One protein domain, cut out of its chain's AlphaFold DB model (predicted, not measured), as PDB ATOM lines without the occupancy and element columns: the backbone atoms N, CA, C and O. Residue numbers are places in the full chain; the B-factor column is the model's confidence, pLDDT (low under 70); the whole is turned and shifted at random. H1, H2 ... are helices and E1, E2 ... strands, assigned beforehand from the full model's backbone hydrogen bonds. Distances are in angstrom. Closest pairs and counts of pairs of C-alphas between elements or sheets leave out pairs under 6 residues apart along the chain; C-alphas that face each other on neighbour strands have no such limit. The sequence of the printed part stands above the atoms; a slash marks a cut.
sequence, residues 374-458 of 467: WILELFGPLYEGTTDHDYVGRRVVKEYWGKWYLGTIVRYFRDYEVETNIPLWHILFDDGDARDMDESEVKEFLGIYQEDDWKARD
ATOM      1  N   TRP A 374     -20.471 -41.381  50.938       57.53
ATOM      2  CA  TRP A 374     -19.429 -41.438  51.974       57.53
ATOM      3  C   TRP A 374     -18.695 -40.116  52.215       57.53
ATOM      4  O   TRP A 374     -18.107 -39.940  53.276       57.53
ATOM      5  N   ILE A 375     -18.728 -39.167  51.277       63.97
ATOM      6  CA  ILE A 375     -18.162 -37.833  51.504       63.97
ATOM      7  C   ILE A 375     -18.888 -37.145  52.665       63.97
ATOM      8  O   ILE A 375     -18.237 -36.506  53.484       63.97
ATOM      9  N   LEU A 376     -20.202 -37.344  52.816       60.12
ATOM     10  CA  LEU A 376     -20.945 -36.823  53.967       60.12
ATOM     11  C   LEU A 376     -20.580 -37.540  55.277       60.12
ATOM     12  O   LEU A 376     -20.677 -36.929  56.337       60.12
ATOM     13  N   GLU A 377     -20.133 -38.799  55.211       63.28
ATOM     14  CA  GLU A 377     -19.688 -39.577  56.377       63.28
ATOM     15  C   GLU A 377     -18.258 -39.228  56.820       63.28
ATOM     16  O   GLU A 377     -17.952 -39.303  58.010       63.28
ATOM     17  N   LEU A 378     -17.382 -38.827  55.889       61.09
ATOM     18  CA  LEU A 378     -16.001 -38.429  56.197       61.09
ATOM     19  C   LEU A 378     -15.923 -37.162  57.037       61.09
ATOM     20  O   LEU A 378     -15.070 -37.043  57.918       61.09
ATOM     21  N   PHE A 379     -16.829 -36.227  56.787       62.22
ATOM     22  CA  PHE A 379     -17.009 -35.079  57.651       62.22
ATOM     23  C   PHE A 379     -17.897 -35.525  58.805       62.22
ATOM     24  O   PHE A 379     -19.110 -35.337  58.781       62.22
ATOM     25  N   GLY A 380     -17.303 -36.172  59.808       58.06
ATOM     26  CA  GLY A 380     -18.040 -36.617  60.987       58.06
ATOM     27  C   GLY A 380     -18.906 -35.503  61.612       58.06
ATOM     28  O   GLY A 380     -18.754 -34.318  61.288       58.06
ATOM     29  N   PRO A 381     -19.790 -35.844  62.565       57.69
ATOM     30  CA  PRO A 381     -20.692 -34.897  63.240       57.69
ATOM     31  C   PRO A 381     -19.982 -33.797  64.063       57.69
ATOM     32  O   PRO A 381     -20.624 -33.096  64.832       57.69
ATOM     33  N   LEU A 382     -18.658 -33.661  63.936       48.31
ATOM     34  CA  LEU A 382     -17.793 -32.761  64.696       48.31
ATOM     35  C   LEU A 382     -17.684 -31.342  64.123       48.31
ATOM     36  O   LEU A 382     -17.067 -30.501  64.765       48.31
ATOM     37  N   TYR A 383     -18.265 -31.063  62.957       60.81
ATOM     38  CA  TYR A 383     -18.347 -29.698  62.430       60.81
ATOM     39  C   TYR A 383     -19.809 -29.260  62.436       60.81
ATOM     40  O   TYR A 383     -20.607 -29.777  61.652       60.81
ATOM     41  N   GLU A 384     -20.127 -28.357  63.363       73.81
ATOM     42  CA  GLU A 384     -21.418 -27.696  63.574       73.81
ATOM     43  C   GLU A 384     -21.803 -26.906  62.326       73.81
ATOM     44  O   GLU A 384     -21.512 -25.733  62.230       73.81
ATOM     45  N   GLY A 385     -22.375 -27.563  61.322       78.25
ATOM     46  CA  GLY A 385     -22.876 -26.921  60.114       78.25
ATOM     47  C   GLY A 385     -24.181 -27.580  59.703       78.25
ATOM     48  O   GLY A 385     -24.353 -28.794  59.836       78.25
ATOM     49  N   THR A 386     -25.120 -26.782  59.210       86.38
ATOM     50  CA  THR A 386     -26.421 -27.271  58.751       86.38
ATOM     51  C   THR A 386     -26.369 -27.624  57.266       86.38
ATOM     52  O   THR A 386     -25.654 -27.004  56.476       86.38
ATOM     53  N   THR A 387     -27.144 -28.629  56.868       90.19
ATOM     54  CA  THR A 387     -27.396 -28.959  55.456       90.19
ATOM     55  C   THR A 387     -28.654 -28.280  54.913       90.19
ATOM     56  O   THR A 387     -28.950 -28.387  53.726       90.19
ATOM     57  N   ASP A 388     -29.383 -27.567  55.771       90.69
ATOM     58  CA  ASP A 388     -30.712 -27.015  55.505       90.69
ATOM     59  C   ASP A 388     -30.623 -25.588  54.943       90.69
ATOM     60  O   ASP A 388     -31.178 -24.641  55.502       90.69
ATOM     61  N   HIS A 389     -29.880 -25.409  53.850       95.25
ATOM     62  CA  HIS A 389     -29.783 -24.127  53.154       95.25
ATOM     63  C   HIS A 389     -29.945 -24.324  51.647       95.25
ATOM     64  O   HIS A 389     -29.401 -25.270  51.085       95.25
ATOM     65  N   ASP A 390     -30.614 -23.387  50.969       96.62
ATOM     66  CA  ASP A 390     -30.977 -23.488  49.543       96.62
ATOM     67  C   ASP A 390     -29.788 -23.671  48.592       96.62
ATOM     68  O   ASP A 390     -29.957 -24.095  47.445       96.62
ATOM     69  N   TYR A 391     -28.592 -23.299  49.044       97.06
ATOM     70  CA  TYR A 391     -27.341 -23.423  48.295       97.06
ATOM     71  C   TYR A 391     -26.644 -24.765  48.509       97.06
ATOM     72  O   TYR A 391     -25.872 -25.177  47.648       97.06
ATOM     73  N   VAL A 392     -26.923 -25.472  49.605       96.75
ATOM     74  CA  VAL A 392     -26.312 -26.779  49.870       96.75
ATOM     75  C   VAL A 392     -26.764 -27.779  48.801       96.75
ATOM     76  O   VAL A 392     -27.923 -27.826  48.400       96.75
ATOM     77  N   GLY A 393     -25.807 -28.546  48.287       96.00
ATOM     78  CA  GLY A 393     -25.965 -29.466  47.167       96.00
ATOM     79  C   GLY A 393     -25.842 -28.820  45.784       96.00
ATOM     80  O   GLY A 393     -25.800 -29.544  44.790       96.00
ATOM     81  N   ARG A 394     -25.760 -27.486  45.676       97.25
ATOM     82  CA  ARG A 394     -25.564 -26.828  44.376       97.25
ATOM     83  C   ARG A 394     -24.115 -26.927  43.907       97.25
ATOM     84  O   ARG A 394     -23.179 -26.895  44.709       97.25
ATOM     85  N   ARG A 395     -23.963 -27.005  42.584       97.50
ATOM     86  CA  ARG A 395     -22.680 -26.943  41.881       97.50
ATOM     87  C   ARG A 395     -22.237 -25.499  41.715       97.50
ATOM     88  O   ARG A 395     -23.054 -24.634  41.407       97.50
ATOM     89  N   VAL A 396     -20.952 -25.271  41.914       97.56
ATOM     90  CA  VAL A 396     -20.285 -23.982  41.743       97.56
ATOM     91  C   VAL A 396     -19.065 -24.160  40.856       97.56
ATOM     92  O   VAL A 396     -18.502 -25.255  40.778       97.56
ATOM     93  N   VAL A 397     -18.638 -23.079  40.211       97.56
ATOM     94  CA  VAL A 397     -17.376 -23.053  39.475       97.56
ATOM     95  C   VAL A 397     -16.546 -21.857  39.927       97.56
ATOM     96  O   VAL A 397     -17.071 -20.755  40.072       97.56
ATOM     97  N   LYS A 398     -15.254 -22.074  40.170       97.06
ATOM     98  CA  LYS A 398     -14.313 -21.025  40.582       97.06
ATOM     99  C   LYS A 398     -13.091 -21.040  39.682       97.06
ATOM    100  O   LYS A 398     -12.517 -22.098  39.430       97.06
ATOM    101  N   GLU A 399     -12.674 -19.866  39.225       96.06
ATOM    102  CA  GLU A 399     -11.405 -19.714  38.525       96.06
ATOM    103  C   GLU A 399     -10.265 -19.556  39.537       96.06
ATOM    104  O   GLU A 399     -10.308 -18.717  40.441       96.06
ATOM    105  N   TYR A 400      -9.221 -20.364  39.388       95.06
ATOM    106  CA  TYR A 400      -7.990 -20.249  40.149       95.06
ATOM    107  C   TYR A 400      -6.794 -20.374  39.207       95.06
ATOM    108  O   TYR A 400      -6.610 -21.391  38.537       95.06
ATOM    109  N   TRP A 401      -5.986 -19.313  39.129       95.06
ATOM    110  CA  TRP A 401      -4.813 -19.230  38.247       95.06
ATOM    111  C   TRP A 401      -5.104 -19.601  36.779       95.06
ATOM    112  O   TRP A 401      -4.354 -20.359  36.163       95.06
ATOM    113  N   GLY A 402      -6.200 -19.080  36.217       96.12
ATOM    114  CA  GLY A 402      -6.577 -19.330  34.820       96.12
ATOM    115  C   GLY A 402      -7.173 -20.717  34.558       96.12
ATOM    116  O   GLY A 402      -7.307 -21.123  33.404       96.12
ATOM    117  N   LYS A 403      -7.476 -21.485  35.611       96.25
ATOM    118  CA  LYS A 403      -8.108 -22.805  35.524       96.25
ATOM    119  C   LYS A 403      -9.424 -22.804  36.278       96.25
ATOM    120  O   LYS A 403      -9.521 -22.216  37.349       96.25
ATOM    121  N   TRP A 404     -10.413 -23.499  35.736       96.25
ATOM    122  CA  TRP A 404     -11.734 -23.615  36.339       96.25
ATOM    123  C   TRP A 404     -11.834 -24.886  37.172       96.25
ATOM    124  O   TRP A 404     -11.526 -25.974  36.686       96.25
ATOM    125  N   TYR A 405     -12.292 -24.735  38.407       96.94
ATOM    126  CA  TYR A 405     -12.516 -25.821  39.349       96.94
ATOM    127  C   TYR A 405     -14.001 -25.894  39.660       96.94
ATOM    128  O   TYR A 405     -14.618 -24.901  40.048       96.94
ATOM    129  N   LEU A 406     -14.566 -27.080  39.471       97.56
ATOM    130  CA  LEU A 406     -15.938 -27.374  39.845       97.56
ATOM    131  C   LEU A 406     -15.967 -27.878  41.283       97.56
ATOM    132  O   LEU A 406     -15.103 -28.649  41.704       97.56
ATOM    133  N   GLY A 407     -16.971 -27.441  42.027       97.31
ATOM    134  CA  GLY A 407     -17.191 -27.887  43.390       97.31
ATOM    135  C   GLY A 407     -18.662 -27.964  43.731       97.31
ATOM    136  O   GLY A 407     -19.534 -27.542  42.967       97.31
ATOM    137  N   THR A 408     -18.936 -28.520  44.900       97.88
ATOM    138  CA  THR A 408     -20.282 -28.629  45.450       97.88
ATOM    139  C   THR A 408     -20.308 -28.027  46.835       97.88
ATOM    140  O   THR A 408     -19.443 -28.293  47.667       97.88
ATOM    141  N   ILE A 409     -21.336 -27.228  47.089       97.50
ATOM    142  CA  ILE A 409     -21.588 -26.667  48.410       97.50
ATOM    143  C   ILE A 409     -22.097 -27.801  49.294       97.50
ATOM    144  O   ILE A 409     -23.178 -28.333  49.060       97.50
ATOM    145  N   VAL A 410     -21.322 -28.208  50.292       96.62
ATOM    146  CA  VAL A 410     -21.644 -29.377  51.125       96.62
ATOM    147  C   VAL A 410     -22.233 -28.997  52.480       96.62
ATOM    148  O   VAL A 410     -22.998 -29.784  53.033       96.62
ATOM    149  N   ARG A 411     -21.908 -27.813  53.022       94.81
ATOM    150  CA  ARG A 411     -22.405 -27.348  54.332       94.81
ATOM    151  C   ARG A 411     -22.603 -25.842  54.385       94.81
ATOM    152  O   ARG A 411     -21.974 -25.101  53.634       94.81
ATOM    153  N   TYR A 412     -23.456 -25.421  55.311       95.75
ATOM    154  CA  TYR A 412     -23.712 -24.033  55.655       95.75
ATOM    155  C   TYR A 412     -23.495 -23.810  57.158       95.75
ATOM    156  O   TYR A 412     -24.169 -24.435  57.982       95.75
ATOM    157  N   PHE A 413     -22.565 -22.920  57.489       92.88
ATOM    158  CA  PHE A 413     -22.239 -22.470  58.837       92.88
ATOM    159  C   PHE A 413     -22.954 -21.157  59.113       92.88
ATOM    160  O   PHE A 413     -22.830 -20.191  58.348       92.88
ATOM    161  N   ARG A 414     -23.729 -21.126  60.194       89.75
ATOM    162  CA  ARG A 414     -24.436 -19.904  60.577       89.75
ATOM    163  C   ARG A 414     -23.458 -18.929  61.228       89.75
ATOM    164  O   ARG A 414     -22.418 -19.305  61.756       89.75
ATOM    165  N   ASP A 415     -23.826 -17.659  61.176       80.19
ATOM    166  CA  ASP A 415     -23.094 -16.520  61.734       80.19
ATOM    167  C   ASP A 415     -22.577 -16.724  63.172       80.19
ATOM    168  O   ASP A 415     -21.499 -16.243  63.496       80.19
ATOM    169  N   TYR A 416     -23.275 -17.475  64.022       68.25
ATOM    170  CA  TYR A 416     -22.842 -17.713  65.406       68.25
ATOM    171  C   TYR A 416     -21.736 -18.777  65.587       68.25
ATOM    172  O   TYR A 416     -21.223 -18.916  66.697       68.25
ATOM    173  N   GLU A 417     -21.367 -19.529  64.546       67.00
ATOM    174  CA  GLU A 417     -20.378 -20.627  64.622       67.00
ATOM    175  C   GLU A 417     -18.955 -20.179  64.247       67.00
ATOM    176  O   GLU A 417     -17.990 -20.923  64.434       67.00
ATOM    177  N   VAL A 418     -18.799 -18.952  63.742       67.62
ATOM    178  CA  VAL A 418     -17.528 -18.424  63.234       67.62
ATOM    179  C   VAL A 418     -17.195 -17.120  63.954       67.62
ATOM    180  O   VAL A 418     -18.042 -16.242  64.085       67.62
ATOM    181  N   GLU A 419     -15.937 -16.948  64.377       77.88
ATOM    182  CA  GLU A 419     -15.464 -15.739  65.083       77.88
ATOM    183  C   GLU A 419     -15.777 -14.425  64.341       77.88
ATOM    184  O   GLU A 419     -15.849 -13.357  64.950       77.88
ATOM    185  N   THR A 420     -15.971 -14.490  63.024       76.06
ATOM    186  CA  THR A 420     -16.209 -13.337  62.156       76.06
ATOM    187  C   THR A 420     -17.670 -12.882  62.092       76.06
ATOM    188  O   THR A 420     -17.914 -11.818  61.531       76.06
ATOM    189  N   ASN A 421     -18.635 -13.616  62.669       87.31
ATOM    190  CA  ASN A 421     -20.082 -13.352  62.536       87.31
ATOM    191  C   ASN A 421     -20.582 -13.259  61.080       87.31
ATOM    192  O   ASN A 421     -21.599 -12.621  60.803       87.31
ATOM    193  N   ILE A 422     -19.863 -13.860  60.132       91.88
ATOM    194  CA  ILE A 422     -20.252 -13.891  58.722       91.88
ATOM    195  C   ILE A 422     -20.661 -15.330  58.406       91.88
ATOM    196  O   ILE A 422     -19.889 -16.241  58.706       91.88
ATOM    197  N   PRO A 423     -21.851 -15.559  57.822       93.44
ATOM    198  CA  PRO A 423     -22.242 -16.891  57.388       93.44
ATOM    199  C   PRO A 423     -21.242 -17.426  56.359       93.44
ATOM    200  O   PRO A 423     -20.860 -16.709  55.431       93.44
ATOM    201  N   LEU A 424     -20.842 -18.686  56.514       95.31
ATOM    202  CA  LEU A 424     -19.891 -19.343  55.619       95.31
ATOM    203  C   LEU A 424     -20.505 -20.594  54.998       95.31
ATOM    204  O   LEU A 424     -21.275 -21.324  55.616       95.31
ATOM    205  N   TRP A 425     -20.121 -20.879  53.764       96.62
ATOM    206  CA  TRP A 425     -20.488 -22.085  53.040       96.62
ATOM    207  C   TRP A 425     -19.238 -22.908  52.781       96.62
ATOM    208  O   TRP A 425     -18.276 -22.423  52.186       96.62
ATOM    209  N   HIS A 426     -19.280 -24.170  53.196       96.12
ATOM    210  CA  HIS A 426     -18.218 -25.125  52.921       96.12
ATOM    211  C   HIS A 426     -18.394 -25.690  51.516       96.12
ATOM    212  O   HIS A 426     -19.422 -26.307  51.213       96.12
ATOM    213  N   ILE A 427     -17.387 -25.515  50.671       97.25
ATOM    214  CA  ILE A 427     -17.362 -26.021  49.302       97.25
ATOM    215  C   ILE A 427     -16.303 -27.111  49.212       97.25
ATOM    216  O   ILE A 427     -15.152 -26.885  49.578       97.25
ATOM    217  N   LEU A 428     -16.694 -28.274  48.693       97.25
ATOM    218  CA  LEU A 428     -15.780 -29.353  48.338       97.25
ATOM    219  C   LEU A 428     -15.612 -29.377  46.819       97.25
ATOM    220  O   LEU A 428     -16.581 -29.602  46.089       97.25
ATOM    221  N   PHE A 429     -14.397 -29.130  46.355       97.12
ATOM    222  CA  PHE A 429     -14.022 -29.194  44.951       97.12
ATOM    223  C   PHE A 429     -13.805 -30.642  44.502       97.12
ATOM    224  O   PHE A 429     -13.486 -31.530  45.294       97.12
ATOM    225  N   ASP A 430     -13.996 -30.893  43.206       96.50
ATOM    226  CA  ASP A 430     -13.906 -32.238  42.621       96.50
ATOM    227  C   ASP A 430     -12.481 -32.824  42.657       96.50
ATOM    228  O   ASP A 430     -12.293 -34.037  42.509       96.50
ATOM    229  N   ASP A 431     -11.466 -31.981  42.855       95.50
ATOM    230  CA  ASP A 431     -10.077 -32.387  43.088       95.50
ATOM    231  C   ASP A 431      -9.814 -32.860  44.529       95.50
ATOM    232  O   ASP A 431      -8.776 -33.474  44.786       95.50
ATOM    233  N   GLY A 432     -10.789 -32.684  45.425       95.88
ATOM    234  CA  GLY A 432     -10.730 -33.058  46.833       95.88
ATOM    235  C   GLY A 432     -10.363 -31.907  47.766       95.88
ATOM    236  O   GLY A 432     -10.376 -32.116  48.981       95.88
ATOM    237  N   ASP A 433     -10.074 -30.716  47.236       96.69
ATOM    238  CA  ASP A 433      -9.808 -29.541  48.058       96.69
ATOM    239  C   ASP A 433     -11.110 -28.994  48.650       96.69
ATOM    240  O   ASP A 433     -12.180 -29.047  48.043       96.69
ATOM    241  N   ALA A 434     -11.026 -28.449  49.859       95.88
ATOM    242  CA  ALA A 434     -12.171 -27.894  50.561       95.88
ATOM    243  C   ALA A 434     -11.895 -26.453  50.982       95.88
ATOM    244  O   ALA A 434     -10.776 -26.115  51.380       95.88
ATOM    245  N   ARG A 435     -12.908 -25.590  50.892       96.31
ATOM    246  CA  ARG A 435     -12.777 -24.176  51.249       96.31
ATOM    247  C   ARG A 435     -14.089 -23.595  51.753       96.31
ATOM    248  O   ARG A 435     -15.140 -23.856  51.176       96.31
ATOM    249  N   ASP A 436     -13.991 -22.761  52.778       95.81
ATOM    250  CA  ASP A 436     -15.101 -21.949  53.270       95.81
ATOM    251  C   ASP A 436     -15.160 -20.620  52.512       95.81
ATOM    252  O   ASP A 436     -14.121 -20.004  52.248       95.81
ATOM    253  N   MET A 437     -16.366 -20.211  52.131       96.31
ATOM    254  CA  MET A 437     -16.626 -18.996  51.354       96.31
ATOM    255  C   MET A 437     -17.814 -18.236  51.922       96.31
ATOM    256  O   MET A 437     -18.720 -18.843  52.491       96.31
ATOM    257  N   ASP A 438     -17.822 -16.920  51.759       96.25
ATOM    258  CA  ASP A 438     -18.954 -16.088  52.167       96.25
ATOM    259  C   ASP A 438     -20.095 -16.098  51.133       96.25
ATOM    260  O   ASP A 438     -20.009 -16.695  50.055       96.25
ATOM    261  N   GLU A 439     -21.204 -15.439  51.470       96.06
ATOM    262  CA  GLU A 439     -22.401 -15.427  50.625       96.06
ATOM    263  C   GLU A 439     -22.151 -14.757  49.266       96.06
ATOM    264  O   GLU A 439     -22.708 -15.185  48.251       96.06
ATOM    265  N   SER A 440     -21.333 -13.700  49.238       96.88
ATOM    266  CA  SER A 440     -21.001 -12.965  48.015       96.88
ATOM    267  C   SER A 440     -20.199 -13.827  47.048       96.88
ATOM    268  O   SER A 440     -20.587 -13.941  45.886       96.88
ATOM    269  N   GLU A 441     -19.147 -14.481  47.540       97.19
ATOM    270  CA  GLU A 441     -18.329 -15.408  46.759       97.19
ATOM    271  C   GLU A 441     -19.181 -16.564  46.211       97.19
ATOM    272  O   GLU A 441     -19.115 -16.897  45.028       97.19
ATOM    273  N   VAL A 442     -20.040 -17.158  47.049       97.56
ATOM    274  CA  VAL A 442     -20.928 -18.253  46.632       97.56
ATOM    275  C   VAL A 442     -21.892 -17.811  45.532       97.56
ATOM    276  O   VAL A 442     -22.081 -18.541  44.557       97.56
ATOM    277  N   LYS A 443     -22.508 -16.630  45.660       97.75
ATOM    278  CA  LYS A 443     -23.427 -16.094  44.643       97.75
ATOM    279  C   LYS A 443     -22.725 -15.839  43.317       97.75
ATOM    280  O   LYS A 443     -23.296 -16.170  42.280       97.75
ATOM    281  N   GLU A 444     -21.508 -15.301  43.346       97.25
ATOM    282  CA  GLU A 444     -20.690 -15.100  42.149       97.25
ATOM    283  C   GLU A 444     -20.426 -16.434  41.437       97.25
ATOM    284  O   GLU A 444     -20.764 -16.590  40.263       97.25
ATOM    285  N   PHE A 445     -19.942 -17.452  42.157       97.00
ATOM    286  CA  PHE A 445     -19.634 -18.761  41.564       97.00
ATOM    287  C   PHE A 445     -20.871 -19.534  41.097       97.00
ATOM    288  O   PHE A 445     -20.814 -20.266  40.105       97.00
ATOM    289  N   LEU A 446     -22.008 -19.365  41.779       97.25
ATOM    290  CA  LEU A 446     -23.297 -19.880  41.318       97.25
ATOM    291  C   LEU A 446     -23.780 -19.170  40.050       97.25
ATOM    292  O   LEU A 446     -24.431 -19.814  39.226       97.25
ATOM    293  N   GLY A 447     -23.501 -17.871  39.914       96.81
ATOM    294  CA  GLY A 447     -23.807 -17.078  38.725       96.81
ATOM    295  C   GLY A 447     -23.034 -17.585  37.515       96.81
ATOM    296  O   GLY A 447     -23.645 -17.992  36.531       96.81
ATOM    297  N   ILE A 448     -21.709 -17.707  37.647       95.75
ATOM    298  CA  ILE A 448     -20.841 -18.219  36.575       95.75
ATOM    299  C   ILE A 448     -21.298 -19.617  36.132       95.75
ATOM    300  O   ILE A 448     -21.471 -19.870  34.942       95.75
ATOM    301  N   TYR A 449     -21.583 -20.522  37.078       96.19
ATOM    302  CA  TYR A 449     -22.062 -21.870  36.748       96.19
ATOM    303  C   TYR A 449     -23.401 -21.876  35.980       96.19
ATOM    304  O   TYR A 449     -23.665 -22.783  35.187       96.19
ATOM    305  N   GLN A 450     -24.267 -20.884  36.213       94.56
ATOM    306  CA  GLN A 450     -25.565 -20.768  35.544       94.56
ATOM    307  C   GLN A 450     -25.481 -20.114  34.161       94.56
ATOM    308  O   GLN A 450     -26.279 -20.482  33.300       94.56
ATOM    309  N   GLU A 451     -24.557 -19.175  33.958       91.81
ATOM    310  CA  GLU A 451     -24.450 -18.379  32.730       91.81
ATOM    311  C   GLU A 451     -23.663 -19.089  31.614       91.81
ATOM    312  O   GLU A 451     -24.084 -19.072  30.461       91.81
ATOM    313  N   ASP A 452     -22.565 -19.770  31.943       76.69
ATOM    314  CA  ASP A 452     -21.526 -20.128  30.959       76.69
ATOM    315  C   ASP A 452     -21.630 -21.552  30.370       76.69
ATOM    316  O   ASP A 452     -20.622 -22.195  30.062       76.69
ATOM    317  N   ASP A 453     -22.842 -22.100  30.227       88.56
ATOM    318  CA  ASP A 453     -23.064 -23.479  29.741       88.56
ATOM    319  C   ASP A 453     -22.250 -24.546  30.511       88.56
ATOM    320  O   ASP A 453     -22.057 -25.679  30.055       88.56
ATOM    321  N   TRP A 454     -21.805 -24.233  31.737       92.25
ATOM    322  CA  TRP A 454     -21.019 -25.158  32.558       92.25
ATOM    323  C   TRP A 454     -21.769 -26.450  32.835       92.25
ATOM    324  O   TRP A 454     -21.135 -27.485  32.966       92.25
ATOM    325  N   LYS A 455     -23.103 -26.445  32.807       89.00
ATOM    326  CA  LYS A 455     -23.918 -27.666  32.902       89.00
ATOM    327  C   LYS A 455     -23.615 -28.703  31.818       89.00
ATOM    328  O   LYS A 455     -23.825 -29.888  32.068       89.00
ATOM    329  N   ALA A 456     -23.178 -28.284  30.631       89.38
ATOM    330  CA  ALA A 456     -22.776 -29.193  29.557       89.38
ATOM    331  C   ALA A 456     -21.334 -29.693  29.739       89.38
ATOM    332  O   ALA A 456     -21.005 -30.802  29.325       89.38
ATOM    333  N   ARG A 457     -20.481 -28.879  30.376       90.69
ATOM    334  CA  ARG A 457     -19.067 -29.185  30.645       90.69
ATOM    335  C   ARG A 457     -18.844 -29.920  31.964       90.69
ATOM    336  O   ARG A 457     -17.803 -30.551  32.117       90.69
ATOM    337  N   ASP A 458     -19.779 -29.815  32.903       91.00
ATOM    338  CA  ASP A 458     -19.699 -30.432  34.219       91.00
ATOM    339  C   ASP A 458     -19.791 -31.946  34.046       91.00
ATOM    340  O   ASP A 458     -20.839 -32.457  33.648       91.00
TER     341      ASP A 458
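This is residues 374 to 458 of the 467 residues of an uncharacterized protein of Fistulifera solaris (UniProt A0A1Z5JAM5). Four antiparallel strands form a strongly twisted sheet, curled like part of a barrel, and helix H2 packs across one face of it, mostly over edge strand E1. Short helix H1 lies to one side before a long link, and short helix H3 grazes the sheet after H2. The printed part has 85 residues with three named helices and four named strands, in the order H1 E1 E2 E3 E4 H2 H3; the class is mixed. The sheet, in the order E1 E2 E3 E4, is a meander, each strand the antiparallel neighbour of the one before. The whole is compact, with a radius of gyration of the C-alphas of 13.0 A and spans of 35 by 28 by 25 A.

H1 is residues 374 to 378, beginning at C-alpha 374 (-19.429, -41.438, 51.974). E1 is residues 395 to 400, 16.2 A long; E2, residues 403 to 413, is 27.3 A long and bends by 67 degrees at residue 410. E3 is residues 424 to 429, 15.7 A long, and E4 residues 434 to 437. H2, residues 439 to 451, is 18.3 A long; H3, residues 454 to 457, ends at C-alpha 457 (-19.067, -29.185, 30.645).

E1 and E2 form a hairpin, with N 398 and O 405 2.9 A apart, within hydrogen-bond range. In the hairpin of E2 and E3, N 410 and O 426 are 2.8 A apart; in that of E3 and E4, N 427 and O 435 are 2.8 A apart. H2 is on the sheet at a height of 8.1 A, only just over E1 alone, and runs across the strands at 82 degrees to E1 on the local plane. Its closest C-alphas to E1 are those of Leu 446 and Val 396, 5.1 A. H3 only grazes the sheet. H1 and E2 are only just apart, at 8.0 A. In H1 and H2 every O i to N i+4 pair is within hydrogen-bond range; H3 is too short for one.

The farthest C-alphas, Glu 419 and Ala 456, are 38.7 A apart. The printed part has no cut; the link from H1 to E1, 16 residues, is long. Mean pLDDT of the printed part is 88.7, with residues 374 to 383 and 416 to 418 under 70.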